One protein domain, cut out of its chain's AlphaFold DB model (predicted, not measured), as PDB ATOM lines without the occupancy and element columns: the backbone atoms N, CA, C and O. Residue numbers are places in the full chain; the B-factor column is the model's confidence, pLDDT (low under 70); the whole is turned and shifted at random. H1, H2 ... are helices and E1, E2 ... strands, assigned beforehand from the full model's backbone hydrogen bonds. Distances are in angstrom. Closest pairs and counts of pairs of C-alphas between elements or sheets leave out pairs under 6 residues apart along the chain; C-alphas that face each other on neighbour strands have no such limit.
ATOM      1  N   PRO A  60      48.721 -63.781 117.019       73.06
ATOM      2  CA  PRO A  60      49.136 -62.596 117.753       73.06
ATOM      3  C   PRO A  60      49.066 -61.365 116.843       73.06
ATOM      4  O   PRO A  60      49.373 -61.443 115.654       73.06
ATOM      5  N   LEU A  61      48.688 -60.217 117.412       71.31
ATOM      6  CA  LEU A  61      48.613 -58.943 116.699       71.31
ATOM      7  C   LEU A  61      50.030 -58.502 116.277       71.31
ATOM      8  O   LEU A  61      50.714 -57.792 117.012       71.31
ATOM      9  N   SER A  62      50.505 -58.980 115.126       84.75
ATOM     10  CA  SER A  62      51.784 -58.574 114.544       84.75
ATOM     11  C   SER A  62      51.617 -57.301 113.712       84.75
ATOM     12  O   SER A  62      50.529 -56.999 113.214       84.75
ATOM     13  N   LEU A  63      52.709 -56.548 113.546       82.50
ATOM     14  CA  LEU A  63      52.741 -55.375 112.666       82.50
ATOM     15  C   LEU A  63      52.333 -55.755 111.232       82.50
ATOM     16  O   LEU A  63      51.552 -55.052 110.596       82.50
ATOM     17  N   ASP A  64      52.808 -56.904 110.756       81.75
ATOM     18  CA  ASP A  64      52.531 -57.396 109.408       81.75
ATOM     19  C   ASP A  64      51.058 -57.777 109.234       81.75
ATOM     20  O   ASP A  64      50.441 -57.424 108.232       81.75
ATOM     21  N   ALA A  65      50.456 -58.426 110.238       82.38
ATOM     22  CA  ALA A  65      49.031 -58.747 110.224       82.38
ATOM     23  C   ALA A  65      48.168 -57.477 110.188       82.38
ATOM     24  O   ALA A  65      47.162 -57.431 109.477       82.38
ATOM     25  N   LEU A  66      48.580 -56.428 110.908       81.81
ATOM     26  CA  LEU A  66      47.901 -55.135 110.882       81.81
ATOM     27  C   LEU A  66      48.028 -54.455 109.511       81.81
ATOM     28  O   LEU A  66      47.025 -53.991 108.972       81.81
ATOM     29  N   ASN A  67      49.229 -54.435 108.927       79.94
ATOM     30  CA  ASN A  67      49.465 -53.866 107.597       79.94
ATOM     31  C   ASN A  67      48.653 -54.595 106.515       79.94
ATOM     32  O   ASN A  67      48.024 -53.949 105.675       79.94
ATOM     33  N   ASN A  68      48.587 -55.925 106.586       81.00
ATOM     34  CA  ASN A  68      47.768 -56.735 105.685       81.00
ATOM     35  C   ASN A  68      46.275 -56.426 105.853       81.00
ATOM     36  O   ASN A  68      45.571 -56.238 104.865       81.00
ATOM     37  N   ALA A  69      45.789 -56.304 107.091       81.56
ATOM     38  CA  ALA A  69      44.399 -55.935 107.344       81.56
ATOM     39  C   ALA A  69      44.063 -54.536 106.798       81.56
ATOM     40  O   ALA A  69      42.998 -54.343 106.210       81.56
ATOM     41  N   ILE A  70      44.970 -53.566 106.951       81.06
ATOM     42  CA  ILE A  70      44.818 -52.217 106.386       81.06
ATOM     43  C   ILE A  70      44.697 -52.282 104.858       81.06
ATOM     44  O   ILE A  70      43.819 -51.624 104.293       81.06
ATOM     45  N   TYR A  71      45.537 -53.094 104.207       77.56
ATOM     46  CA  TYR A  71      45.526 -53.290 102.758       77.56
ATOM     47  C   TYR A  71      44.225 -53.946 102.269       77.56
ATOM     48  O   TYR A  71      43.562 -53.407 101.382       77.56
ATOM     49  N   GLU A  72      43.802 -55.046 102.897       79.81
ATOM     50  CA  GLU A  72      42.562 -55.767 102.563       79.81
ATOM     51  C   GLU A  72      41.306 -54.899 102.735       79.81
ATOM     52  O   GLU A  72      40.348 -54.994 101.968       79.81
ATOM     53  N   LEU A  73      41.303 -54.008 103.729       81.56
ATOM     54  CA  LEU A  73      40.201 -53.075 103.971       81.56
ATOM     55  C   LEU A  73      40.282 -51.803 103.103       81.56
ATOM     56  O   LEU A  73      39.338 -50.999 103.093       81.56
ATOM     57  N   GLY A  74      41.403 -51.599 102.403       81.62
ATOM     58  CA  GLY A  74      41.700 -50.393 101.630       81.62
ATOM     59  C   GLY A  74      41.657 -49.112 102.458       81.62
ATOM     60  O   GLY A  74      41.239 -48.074 101.946       81.62
ATOM     61  N   VAL A  75      41.999 -49.178 103.747       86.69
ATOM     62  CA  VAL A  75      41.903 -48.021 104.649       86.69
ATOM     63  C   VAL A  75      42.937 -46.971 104.250       86.69
ATOM     64  O   VAL A  75      44.108 -47.279 104.019       86.69
ATOM     65  N   ILE A  76      42.508 -45.713 104.178       87.44
ATOM     66  CA  ILE A  76      43.406 -44.585 103.940       87.44
ATOM     67  C   ILE A  76      43.986 -44.139 105.284       87.44
ATOM     68  O   ILE A  76      43.242 -43.778 106.198       87.44
ATOM     69  N   ASN A  77      45.317 -44.131 105.398       86.12
ATOM     70  CA  ASN A  77      45.982 -43.629 106.592       86.12
ATOM     71  C   ASN A  77      45.901 -42.095 106.635       86.12
ATOM     72  O   ASN A  77      46.263 -41.412 105.677       86.12
ATOM     73  N   LEU A  78      45.413 -41.557 107.752       84.94
ATOM     74  CA  LEU A  78      45.327 -40.112 107.999       84.94
ATOM     75  C   LEU A  78      46.444 -39.607 108.923       84.94
ATOM     76  O   LEU A  78      46.496 -38.417 109.244       84.94
ATOM     77  N   CYS A  79      47.344 -40.501 109.331       83.38
ATOM     78  CA  CYS A  79      48.592 -40.167 109.997       83.38
ATOM     79  C   CYS A  79      49.678 -39.928 108.941       83.38
ATOM     80  O   CYS A  79      49.794 -40.677 107.974       83.38
ATOM     81  N   TRP A  80      50.492 -38.892 109.145       80.94
ATOM     82  CA  TRP A  80      51.560 -38.499 108.220       80.94
ATOM     83  C   TRP A  80      52.916 -38.715 108.897       80.94
ATOM     84  O   TRP A  80      53.446 -37.758 109.464       80.94
ATOM     85  N   PRO A  81      53.435 -39.957 108.928       78.50
ATOM     86  CA  PRO A  81      54.739 -40.225 109.518       78.50
ATOM     87  C   PRO A  81      55.841 -39.536 108.707       78.50
ATOM     88  O   PRO A  81      55.730 -39.386 107.489       78.50
ATOM     89  N   GLU A  82      56.903 -39.124 109.392       77.00
ATOM     90  CA  GLU A  82      58.126 -38.664 108.738       77.00
ATOM     91  C   GLU A  82      58.891 -39.880 108.212       77.00
ATOM     92  O   GLU A  82      59.157 -40.825 108.954       77.00
ATOM     93  N   ILE A  83      59.205 -39.874 106.918       74.88
ATOM     94  CA  ILE A  83      59.921 -40.963 106.250       74.88
ATOM     95  C   ILE A  83      61.387 -40.559 106.156       74.88
ATOM     96  O   ILE A  83      61.722 -39.629 105.422       74.88
ATOM     97  N   THR A  84      62.247 -41.249 106.902       67.00
ATOM     98  CA  THR A  84      63.699 -41.017 106.897       67.00
ATOM     99  C   THR A  84      64.415 -41.844 105.837       67.00
ATOM    100  O   THR A  84      65.347 -41.344 105.214       67.00
ATOM    101  N   ASP A  85      63.946 -43.069 105.585       68.62
ATOM    102  CA  ASP A  85      64.623 -44.038 104.724       68.62
ATOM    103  C   ASP A  85      63.677 -44.532 103.615       68.62
ATOM    104  O   ASP A  85      62.593 -45.042 103.918       68.62
ATOM    105  N   PRO A  86      64.031 -44.367 102.325       65.06
ATOM    106  CA  PRO A  86      63.199 -44.837 101.225       65.06
ATOM    107  C   PRO A  86      63.164 -46.370 101.187       65.06
ATOM    108  O   PRO A  86      64.187 -47.038 101.317       65.06
ATOM    109  N   VAL A  87      61.970 -46.923 100.972       64.19
ATOM    110  CA  VAL A  87      61.734 -48.375 100.927       64.19
ATOM    111  C   VAL A  87      62.261 -48.999  99.627       64.19
ATOM    112  O   VAL A  87      62.615 -50.178  99.612       64.19
ATOM    113  N   PHE A  88      62.330 -48.228  98.534       59.44
ATOM    114  CA  PHE A  88      62.662 -48.728  97.200       59.44
ATOM    115  C   PHE A  88      63.981 -48.137  96.661       59.44
ATOM    116  O   PHE A  88      64.062 -46.953  96.334       59.44
ATOM    117  N   GLU A  89      64.979 -49.015  96.489       59.59
ATOM    118  CA  GLU A  89      66.264 -48.807  95.797       59.59
ATOM    119  C   GLU A  89      67.345 -47.961  96.514       59.59
ATOM    120  O   GLU A  89      67.085 -47.036  97.275       59.59
ATOM    121  N   THR A  90      68.613 -48.219  96.166       58.84
ATOM    122  CA  THR A  90      69.838 -47.486  96.575       58.84
ATOM    123  C   THR A  90      69.909 -46.025  96.092       58.84
ATOM    124  O   THR A  90      70.946 -45.369  96.219       58.84
ATOM    125  N   ARG A  91      68.825 -45.483  95.523       60.22
ATOM    126  CA  ARG A  91      68.758 -44.088  95.079       60.22
ATOM    127  C   ARG A  91      68.455 -43.203  96.282       60.22
ATOM    128  O   ARG A  91      67.335 -43.136  96.760       60.22
ATOM    129  N   THR A  92      69.462 -42.484  96.752       62.94
ATOM    130  CA  THR A  92      69.378 -41.639  97.953       62.94
ATOM    131  C   THR A  92      68.865 -40.220  97.685       62.94
ATOM    132  O   THR A  92      68.850 -39.391  98.589       62.94
ATOM    133  N   CYS A  93      68.454 -39.901  96.452       71.38
ATOM    134  CA  CYS A  93      68.055 -38.546  96.062       71.38
ATOM    135  C   CYS A  93      66.664 -38.530  95.419       71.38
ATOM    136  O   CYS A  93      66.537 -38.367  94.204       71.38
ATOM    137  N   PHE A  94      65.616 -38.686  96.231       76.88
ATOM    138  CA  PHE A  94      64.250 -38.381  95.804       76.88
ATOM    139  C   PHE A  94      63.899 -36.912  96.109       76.88
ATOM    140  O   PHE A  94      64.442 -36.327  97.048       76.88
ATOM    141  N   PRO A  95      62.997 -36.282  95.336       84.06
ATOM    142  CA  PRO A  95      62.498 -34.947  95.657       84.06
ATOM    143  C   PRO A  95      61.773 -34.922  97.011       84.06
ATOM    144  O   PRO A  95      61.062 -35.864  97.347       84.06
ATOM    145  N   GLU A  96      61.825 -33.801  97.733       82.62
ATOM    146  CA  GLU A  96      61.162 -33.633  99.044       82.62
ATOM    147  C   GLU A  96      59.657 -33.974  99.019       82.62
ATOM    148  O   GLU A  96      59.102 -34.518  99.975       82.62
ATOM    149  N   SER A  97      58.997 -33.731  97.882       83.25
ATOM    150  CA  SER A  97      57.587 -34.077  97.660       83.25
ATOM    151  C   SER A  97      57.267 -35.577  97.753       83.25
ATOM    152  O   SER A  97      56.096 -35.930  97.853       83.25
ATOM    153  N   TYR A  98      58.270 -36.460  97.696       82.50
ATOM    154  CA  TYR A  98      58.098 -37.910  97.851       82.50
ATOM    155  C   TYR A  98      58.081 -38.329  99.327       82.50
ATOM    156  O   TYR A  98      57.475 -39.342  99.663       82.50
ATOM    157  N   TYR A  99      58.686 -37.526 100.205       82.88
ATOM    158  CA  TYR A  99      58.761 -37.776 101.649       82.88
ATOM    159  C   TYR A  99      57.686 -37.031 102.438       82.88
ATOM    160  O   TYR A  99      57.381 -37.388 103.573       82.88
ATOM    161  N   THR A 100      57.089 -35.997 101.840       86.94
ATOM    162  CA  THR A 100      56.108 -35.144 102.510       86.94
ATOM    163  C   THR A 100      54.812 -35.019 101.715       86.94
ATOM    164  O   THR A 100      54.797 -34.950 100.486       86.94
ATOM    165  N   ASN A 101      53.695 -34.970 102.447       88.44
ATOM    166  CA  ASN A 101      52.393 -34.609 101.894       88.44
ATOM    167  C   ASN A 101      52.067 -33.148 102.213       88.44
ATOM    168  O   ASN A 101      52.034 -32.745 103.383       88.44
ATOM    169  N   SER A 102      51.760 -32.376 101.172       90.12
ATOM    170  CA  SER A 102      51.253 -31.007 101.259       90.12
ATOM    171  C   SER A 102      49.888 -30.964 101.951       90.12
ATOM    172  O   SER A 102      49.116 -31.919 101.896       90.12
ATOM    173  N   LYS A 103      49.521 -29.822 102.548       91.31
ATOM    174  CA  LYS A 103      48.202 -29.627 103.189       91.31
ATOM    175  C   LYS A 103      47.036 -29.977 102.254       91.31
ATOM    176  O   LYS A 103      46.046 -30.546 102.706       91.31
ATOM    177  N   LYS A 104      47.170 -29.676 100.955       91.94
ATOM    178  CA  LYS A 104      46.166 -30.015  99.931       91.94
ATOM    179  C   LYS A 104      46.054 -31.525  99.712       91.94
ATOM    180  O   LYS A 104      44.947 -32.039  99.645       91.94
ATOM    181  N   GLU A 105      47.182 -32.232  99.650       90.94
ATOM    182  CA  GLU A 105      47.212 -33.693  99.489       90.94
ATOM    183  C   GLU A 105      46.622 -34.396 100.719       90.94
ATOM    184  O   GLU A 105      45.838 -35.330 100.578       90.94
ATOM    185  N   ARG A 106      46.917 -33.899 101.927       91.94
ATOM    186  CA  ARG A 106      46.334 -34.422 103.175       91.94
ATOM    187  C   ARG A 106      44.812 -34.262 103.204       91.94
ATOM    188  O   ARG A 106      44.104 -35.193 103.573       91.94
ATOM    189  N   LEU A 107      44.313 -33.094 102.791       93.06
ATOM    190  CA  LEU A 107      42.875 -32.832 102.677       93.06
ATOM    191  C   LEU A 107      42.216 -33.747 101.634       93.06
ATOM    192  O   LEU A 107      41.150 -34.302 101.882       93.06
ATOM    193  N   LEU A 108      42.870 -33.942 100.490       92.88
ATOM    194  CA  LEU A 108      42.398 -34.826  99.426       92.88
ATOM    195  C   LEU A 108      42.287 -36.283  99.894       92.88
ATOM    196  O   LEU A 108      41.281 -36.938  99.630       92.88
ATOM    197  N   LEU A 109      43.276 -36.774 100.644       92.25
ATOM    198  CA  LEU A 109      43.240 -38.113 101.236       92.25
ATOM    199  C   LEU A 109      42.121 -38.244 102.283       92.25
ATOM    200  O   LEU A 109      41.433 -39.261 102.311       92.25
ATOM    201  N   ALA A 110      41.851 -37.199 103.072       92.25
ATOM    202  CA  ALA A 110      40.702 -37.185 103.981       92.25
ATOM    203  C   ALA A 110      39.356 -37.269 103.234       92.25
ATOM    204  O   ALA A 110      38.465 -38.014 103.650       92.25
ATOM    205  N   TYR A 111      39.209 -36.564 102.106       94.38
ATOM    206  CA  TYR A 111      38.023 -36.702 101.253       94.38
ATOM    207  C   TYR A 111      37.899 -38.102 100.652       94.38
ATOM    208  O   TYR A 111      36.804 -38.662 100.647       94.38
ATOM    209  N   ALA A 112      39.006 -38.694 100.203       92.75
ATOM    210  CA  ALA A 112      39.015 -40.055  99.679       92.75
ATOM    211  C   ALA A 112      38.590 -41.086 100.745       92.75
ATOM    212  O   ALA A 112      37.843 -42.012 100.436       92.75
ATOM    213  N   GLU A 113      38.984 -40.903 102.009       92.19
ATOM    214  CA  GLU A 113      38.551 -41.777 103.110       92.19
ATOM    215  C   GLU A 113      37.053 -41.639 103.401       92.19
ATOM    216  O   GLU A 113      36.365 -42.640 103.615       92.19
ATOM    217  N   ASN A 114      36.515 -40.420 103.348       92.94
ATOM    218  CA  ASN A 114      35.072 -40.208 103.465       92.94
ATOM    219  C   ASN A 114      34.308 -40.866 102.310       92.94
ATOM    220  O   ASN A 114      33.318 -41.560 102.549       92.94
ATOM    221  N   PHE A 115      34.804 -40.719 101.081       92.62
ATOM    222  CA  PHE A 115      34.224 -41.367  99.908       92.62
ATOM    223  C   PHE A 115      34.257 -42.893 100.027       92.62
ATOM    224  O   PHE A 115      33.248 -43.544  99.776       92.62
ATOM    225  N   ARG A 116      35.369 -43.480 100.487       90.31
ATOM    226  CA  ARG A 116      35.478 -44.928 100.728       90.31
ATOM    227  C   ARG A 116      34.403 -45.423 101.698       90.31
ATOM    228  O   ARG A 116      33.779 -46.450 101.440       90.31
ATOM    229  N   ARG A 117      34.164 -44.698 102.798       89.50
ATOM    230  CA  ARG A 117      33.129 -45.046 103.792       89.50
ATOM    231  C   ARG A 117      31.727 -44.977 103.201       89.50
ATOM    232  O   ARG A 117      30.949 -45.903 103.398       89.50
ATOM    233  N   GLN A 118      31.426 -43.911 102.462       91.88
ATOM    234  CA  GLN A 118      30.145 -43.764 101.767       91.88
ATOM    235  C   GLN A 118      29.953 -44.880 100.734       91.88
ATOM    236  O   GLN A 118      28.911 -45.524 100.700       91.88
ATOM    237  N   TYR A 119      30.986 -45.180  99.948       89.69
ATOM    238  CA  TYR A 119      30.952 -46.242  98.950       89.69
ATOM    239  C   TYR A 119      30.698 -47.619  99.573       89.69
ATOM    240  O   TYR A 119      29.858 -48.358  99.078       89.69
ATOM    241  N   LEU A 120      31.367 -47.951 100.681       87.12
ATOM    242  CA  LEU A 120      31.148 -49.210 101.404       87.12
ATOM    243  C   LEU A 120      29.772 -49.304 102.076       87.12
ATOM    244  O   LEU A 120      29.292 -50.407 102.325       87.12
ATOM    245  N   LEU A 121      29.152 -48.168 102.409       87.56
ATOM    246  CA  LEU A 121      27.793 -48.137 102.944       87.56
ATOM    247  C   LEU A 121      26.761 -48.408 101.842       87.56
ATOM    248  O   LEU A 121      25.829 -49.182 102.048       87.56
ATOM    249  N   HIS A 122      26.927 -47.774 100.681       87.94
ATOM    250  CA  HIS A 122      25.976 -47.875  99.572       87.94
ATOM    251  C   HIS A 122      26.160 -49.138  98.729       87.94
ATOM    252  O   HIS A 122      25.196 -49.663  98.172       87.94
ATOM    253  N   PHE A 123      27.384 -49.649  98.645       83.94
ATOM    254  CA  PHE A 123      27.734 -50.813  97.847       83.94
ATOM    255  C   PHE A 123      28.387 -51.865  98.741       83.94
ATOM    256  O   PHE A 123      29.141 -51.541  99.651       83.94
ATOM    257  N   LYS A 124      28.139 -53.146  98.453       80.56
ATOM    258  CA  LYS A 124      28.855 -54.273  99.075       80.56
ATOM    259  C   LYS A 124      29.934 -54.781  98.115       80.56
ATOM    260  O   LYS A 124      29.712 -55.793  97.447       80.56
ATOM    261  N   PRO A 125      31.068 -54.075  97.956       74.19
ATOM    262  CA  PRO A 125      32.074 -54.487  96.998       74.19
ATOM    263  C   PRO A 125      32.800 -55.743  97.485       74.19
ATOM    264  O   PRO A 125      33.075 -55.906  98.670       74.19
ATOM    265  N   GLN A 126      33.162 -56.617  96.546       74.25
ATOM    266  CA  GLN A 126      34.010 -57.780  96.832       74.25
ATOM    267  C   GLN A 126      35.480 -57.391  97.069       74.25
ATOM    268  O   GLN A 126      36.248 -58.205  97.570       74.25
ATOM    269  N   LYS A 127      35.885 -56.174  96.674       82.00
ATOM    270  CA  LYS A 127      37.259 -55.664  96.768       82.00
ATOM    271  C   LYS A 127      37.272 -54.183  97.166       82.00
ATOM    272  O   LYS A 127      36.386 -53.446  96.729       82.00
ATOM    273  N   PRO A 128      38.259 -53.728  97.953       84.69
ATOM    274  CA  PRO A 128      38.391 -52.320  98.305       84.69
ATOM    275  C   PRO A 128      38.701 -51.444  97.082       84.69
ATOM    276  O   PRO A 128      39.277 -51.899  96.093       84.69
ATOM    277  N   LEU A 129      38.335 -50.162  97.161       86.81
ATOM    278  CA  LEU A 129      38.675 -49.176  96.137       86.81
ATOM    279  C   LEU A 129      40.156 -48.789  96.218       86.81
ATOM    280  O   LEU A 129      40.639 -48.381  97.276       86.81
ATOM    281  N   LEU A 130      40.851 -48.815  95.080       88.06
ATOM    282  CA  LEU A 130      42.221 -48.314  94.964       88.06
ATOM    283  C   LEU A 130      42.217 -46.786  94.786       88.06
ATOM    284  O   LEU A 130      42.354 -46.265  93.683       88.06
ATOM    285  N   LEU A 131      42.015 -46.058  95.886       89.88
ATOM    286  CA  LEU A 131      42.043 -44.585  95.899       89.88
ATOM    287  C   LEU A 131      43.448 -44.026  96.166       89.88
ATOM    288  O   LEU A 131      43.770 -42.893  95.800       89.88
ATOM    289  N   GLN A 132      44.281 -44.829  96.819       89.25
ATOM    290  CA  GLN A 132      45.602 -44.465  97.309       89.25
ATOM    291  C   GLN A 132      46.596 -45.585  97.019       89.25
ATOM    292  O   GLN A 132      46.208 -46.754  97.003       89.25
ATOM    293  N   ALA A 133      47.859 -45.226  96.826       86.94
ATOM    294  CA  ALA A 133      48.951 -46.185  96.784       86.94
ATOM    295  C   ALA A 133      50.198 -45.605  97.472       86.94
ATOM    296  O   ALA A 133      50.402 -44.381  97.449       86.94
ATOM    297  N   PRO A 134      51.047 -46.456  98.076       85.31
ATOM    298  CA  PRO A 134      52.367 -46.036  98.516       85.31
ATOM    299  C   PRO A 134      53.241 -45.697  97.301       85.31
ATOM    300  O   PRO A 134      53.236 -46.396  96.289       85.31
ATOM    301  N   THR A 135      53.987 -44.605  97.412       83.94
ATOM    302  CA  THR A 135      55.073 -44.245  96.489       83.94
ATOM    303  C   THR A 135      56.312 -45.107  96.737       83.94
ATOM    304  O   THR A 135      56.362 -45.892  97.683       83.94
ATOM    305  N   GLU A 136      57.354 -44.913  95.936       80.81
ATOM    306  CA  GLU A 136      58.663 -45.571  96.063       80.81
ATOM    307  C   GLU A 136      59.324 -45.311  97.431       80.81
ATOM    308  O   GLU A 136      60.089 -46.128  97.938       80.81
ATOM    309  N   CYS A 137      58.996 -44.185  98.070       80.25
ATOM    310  CA  CYS A 137      59.450 -43.858  99.423       80.25
ATOM    311  C   CYS A 137      58.538 -44.433 100.522       80.25
ATOM    312  O   CYS A 137      58.783 -44.198 101.697       80.25
ATOM    313  N   GLY A 138      57.472 -45.159 100.175       80.44
ATOM    314  CA  GLY A 138      56.484 -45.674 101.128       80.44
ATOM    315  C   GLY A 138      55.435 -44.646 101.569       80.44
ATOM    316  O   GLY A 138      54.519 -44.989 102.315       80.44
ATOM    317  N   LEU A 139      55.510 -43.396 101.092       87.00
ATOM    318  CA  LEU A 139      54.505 -42.380 101.398       87.00
ATOM    319  C   LEU A 139      53.227 -42.645 100.613       87.00
ATOM    320  O   LEU A 139      53.256 -42.694  99.383       87.00
ATOM    321  N   GLN A 140      52.101 -42.726 101.312       88.69
ATOM    322  CA  GLN A 140      50.788 -42.813 100.691       88.69
ATOM    323  C   GLN A 140      50.445 -41.521  99.933       88.69
ATOM    324  O   GLN A 140      50.366 -40.436 100.525       88.69
ATOM    325  N   LYS A 141      50.161 -41.659  98.634       89.62
ATOM    326  CA  LYS A 141      49.614 -40.599  97.778       89.62
ATOM    327  C   LYS A 141      48.361 -41.087  97.053       89.62
ATOM    328  O   LYS A 141      48.106 -42.284  96.941       89.62
ATOM    329  N   MET A 142      47.536 -40.148  96.598       89.81
ATOM    330  CA  MET A 142      46.357 -40.487  95.805       89.81
ATOM    331  C   MET A 142      46.790 -41.013  94.432       89.81
ATOM    332  O   MET A 142      47.708 -40.480  93.820       89.81
ATOM    333  N   VAL A 143      46.102 -42.024  93.904       86.94
ATOM    334  CA  VAL A 143      46.482 -42.646  92.619       86.94
ATOM    335  C   VAL A 143      46.503 -41.639  91.463       86.94
ATOM    336  O   VAL A 143      47.372 -41.686  90.598       86.94
ATOM    337  N   CYS A 144      45.594 -40.662  91.443       76.12
ATOM    338  CA  CYS A 144      45.588 -39.674  90.363       76.12
ATOM    339  C   CYS A 144      46.732 -38.647  90.462       76.12
ATOM    340  O   CYS A 144      46.934 -37.891  89.516       76.12
ATOM    341  N   THR A 145      47.473 -38.593  91.577       73.31
ATOM    342  CA  THR A 145      48.681 -37.758  91.675       73.31
ATOM    343  C   THR A 145      49.940 -38.498  91.231       73.31
ATOM    344  O   THR A 145      50.919 -37.842  90.875       73.31
ATOM    345  N   THR A 146      49.923 -39.835  91.199       67.00
ATOM    346  CA  THR A 146      51.045 -40.649  90.699       67.00
ATOM    347  C   THR A 146      50.989 -40.847  89.185       67.00
ATOM    348  O   THR A 146      52.028 -40.933  88.533       67.00
ATOM    349  N   ILE A 147      49.793 -40.837  88.591       67.25
ATOM    350  CA  ILE A 147      49.623 -40.913  87.137       67.25
ATOM    351  C   ILE A 147      49.786 -39.512  86.545       67.25
ATOM    352  O   ILE A 147      48.874 -38.690  86.612       67.25
ATOM    353  N   ARG A 148      50.936 -39.228  85.924       67.06
ATOM    354  CA  ARG A 148      51.081 -38.032  85.082       67.06
ATOM    355  C   ARG A 148      50.352 -38.254  83.757       67.06
ATOM    356  O   ARG A 148      50.790 -39.110  82.984       67.06
ATOM    357  N   PRO A 149      49.303 -37.473  83.438       64.94
ATOM    358  CA  PRO A 149      48.700 -37.517  82.117       64.94
ATOM    359  C   PRO A 149      49.746 -37.040  81.109       64.94
ATOM    360  O   PRO A 149      50.083 -35.856  81.052       64.94
ATOM    361  N   THR A 150      50.308 -37.969  80.343       70.12
ATOM    362  CA  THR A 150      51.260 -37.630  79.286       70.12
ATOM    363  C   THR A 150      50.456 -37.336  78.034       70.12
ATOM    364  O   THR A 150      49.868 -38.239  77.443       70.12
ATOM    365  N   LYS A 151      50.394 -36.062  77.640       68.31
ATOM    366  CA  LYS A 151      49.856 -35.685  76.333       68.31
ATOM    367  C   LYS A 151      50.929 -35.967  75.292       68.31
ATOM    368  O   LYS A 151      51.943 -35.272  75.242       68.31
ATOM    369  N   LEU A 152      50.721 -37.004  74.492       71.94
ATOM    370  CA  LEU A 152      51.548 -37.250  73.322       71.94
ATOM    371  C   LEU A 152      51.329 -36.102  72.323       71.94
ATOM    372  O   LEU A 152      50.209 -35.639  72.122       71.94
ATOM    373  N   CYS A 153      52.407 -35.595  71.725       75.50
ATOM    374  CA  CYS A 153      52.368 -34.435  70.822       75.50
ATOM    375  C   CYS A 153      51.892 -34.794  69.401       75.50
ATOM    376  O   CYS A 153      52.285 -34.145  68.435       75.50
ATOM    377  N   PHE A 154      51.064 -35.829  69.263       75.31
ATOM    378  CA  PHE A 154      50.531 -36.299  67.988       75.31
ATOM    379  C   PHE A 154      49.020 -36.076  67.974       75.31
ATOM    380  O   PHE A 154      48.326 -36.510  68.893       75.31
ATOM    381  N   ALA A 155      48.500 -35.410  66.941       70.44
ATOM    382  CA  ALA A 155      47.074 -35.085  66.842       70.44
ATOM    383  C   ALA A 155      46.181 -36.336  66.953       70.44
ATOM    384  O   ALA A 155      45.157 -36.310  67.634       70.44
ATOM    385  N   ASP A 156      46.636 -37.455  66.389       77.38
ATOM    386  CA  ASP A 156      45.879 -38.708  66.362       77.38
ATOM    387  C   ASP A 156      45.762 -39.357  67.753       77.38
ATOM    388  O   ASP A 156      44.770 -40.014  68.060       77.38
ATOM    389  N   THR A 157      46.712 -39.090  68.658       75.88
ATOM    390  CA  THR A 157      46.745 -39.676  70.015       75.88
ATOM    391  C   THR A 157      45.763 -39.047  71.004       75.88
ATOM    392  O   THR A 157      45.692 -39.464  72.157       75.88
ATOM    393  N   ILE A 158      44.995 -38.044  70.575       80.88
ATOM    394  CA  ILE A 158      43.916 -37.461  71.381       80.88
ATOM    395  C   ILE A 158      42.678 -38.369  71.348       80.88
ATOM    396  O   ILE A 158      41.919 -38.431  72.315       80.88
ATOM    397  N   THR A 159      42.482 -39.091  70.244       85.94
ATOM    398  CA  THR A 159      41.361 -40.018  70.062       85.94
ATOM    399  C   THR A 159      41.782 -41.439  70.414       85.94
ATOM    400  O   THR A 159      42.922 -41.840  70.174       85.94
ATOM    401  N   TRP A 160      40.863 -42.236  70.961       86.50
ATOM    402  CA  TRP A 160      41.161 -43.639  71.265       86.50
ATOM    403  C   TRP A 160      41.487 -44.434  69.992       86.50
ATOM    404  O   TRP A 160      42.305 -45.350  70.039       86.50
ATOM    405  N   GLN A 161      40.907 -44.051  68.851       91.12
ATOM    406  CA  GLN A 161      41.161 -44.661  67.547       91.12
ATOM    407  C   GLN A 161      42.610 -44.460  67.098       91.12
ATOM    408  O   GLN A 161      43.254 -45.419  66.679       91.12
ATOM    409  N   GLY A 162      43.148 -43.243  67.210       88.00
ATOM    410  CA  GLY A 162      44.536 -42.991  66.819       88.00
ATOM    411  C   GLY A 162      45.546 -43.628  67.773       88.00
ATOM    412  O   GLY A 162      46.579 -44.114  67.318       88.00
ATOM    413  N   ILE A 163      45.229 -43.741  69.070       86.50
ATOM    414  CA  ILE A 163      46.036 -44.549  70.004       86.50
ATOM    415  C   ILE A 163      46.010 -46.032  69.603       86.50
ATOM    416  O   ILE A 163      47.052 -46.683  69.629       86.50
ATOM    417  N   ALA A 164      44.849 -46.570  69.218       87.94
ATOM    418  CA  ALA A 164      44.726 -47.963  68.791       87.94
ATOM    419  C   ALA A 164      45.505 -48.247  67.496       87.94
ATOM    420  O   ALA A 164      46.199 -49.258  67.434       87.94
ATOM    421  N   SER A 165      45.450 -47.341  66.510       88.19
ATOM    422  CA  SER A 165      46.255 -47.436  65.281       88.19
ATOM    423  C   SER A 165      47.748 -47.383  65.590       88.19
ATOM    424  O   SER A 165      48.505 -48.230  65.138       88.19
ATOM    425  N   LEU A 166      48.178 -46.440  66.435       88.06
ATOM    426  CA  LEU A 166      49.571 -46.365  66.874       88.06
ATOM    427  C   LEU A 166      50.011 -47.675  67.543       88.06
ATOM    428  O   LEU A 166      51.108 -48.166  67.292       88.06
ATOM    429  N   ALA A 167      49.163 -48.253  68.393       87.69
ATOM    430  CA  ALA A 167      49.475 -49.515  69.039       87.69
ATOM    431  C   ALA A 167      49.606 -50.661  68.019       87.69
ATOM    432  O   ALA A 167      50.558 -51.429  68.111       87.69
ATOM    433  N   SER A 168      48.708 -50.757  67.034       89.19
ATOM    434  CA  SER A 168      48.777 -51.802  66.003       89.19
ATOM    435  C   SER A 168      49.937 -51.632  65.027       89.19
ATOM    436  O   SER A 168      50.455 -52.626  64.533       89.19
ATOM    437  N   ASP A 169      50.336 -50.392  64.741       88.75
ATOM    438  CA  ASP A 169      51.377 -50.104  63.750       88.75
ATOM    439  C   ASP A 169      52.790 -50.333  64.310       88.75
ATOM    440  O   ASP A 169      53.712 -50.644  63.557       88.75
TER     441      ASP A 169
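This is residues 60 to 169 of the 188 residues of an uncharacterized protein of Operophtera brumata (winter moth) (UniProt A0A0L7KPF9). One long helix, H3, has a small two-stranded hairpin, E1 and E2, beside its residues 105 to 113, and from this middle two arms lead off. Residues 60 to 70, mostly H1, stick out at one end, and beyond H4 a drawn-out link leads to a distant corner of two helices, H5 and H6. The 110 printed residues hold H1, H2, H3, E1, E2, H4, H5 and H6 in that order, with an antiparallel sheet E1 - E2; the class is mostly helix. The whole is loose, with a radius of gyration of the C-alphas of 18.1 A and spans of 55 by 43 by 29 A.

H1, residues 63 to 72, begins at C-alpha 63 (52.741, -55.375, 112.666) and is 14.3 A long. H2 is residues 96 to 99. H3, residues 103 to 122, is 29.0 A long from C-alpha 103 at (48.202, -29.627, 103.189). E1, residues 132 to 134, and E2, residues 140 to 142, precede H4, residues 143 to 146, and H5, residues 155 to 158. H6, residues 160 to 169, is 14.2 A long and ends at C-alpha 169 (51.377, -50.104, 63.750).

E1 and E2 form a hairpin, antiparallel at 143 degrees, with N 133 and O 141 within hydrogen-bond range at 3.0 A. The closest C-alphas of H3 and E2, those of Leu 109 and Met 142, are 6.7 A apart. Those of E1 and H4, Gln 132 and Val 143, are 5.1 A apart. H5 and H6 touch only at the corner, with the closest C-alphas, those of Asp 156 and Gly 162, 4.5 A apart. H1 and H2 touch no helix and are apart from E1 and E2. H1, H3 and H6 have every O i to N i+4 pair within hydrogen-bond range; H2, H4 and H5 are too short for such a pair.

The C-alphas of Pro 60 and Ala 155, the two farthest apart, are 57.9 A apart. The printed part has no cut, and the link from H1 to H2, 23 residues, is long. Residues 84 to 92, 146 to 149 and 151 have pLDDT under 70.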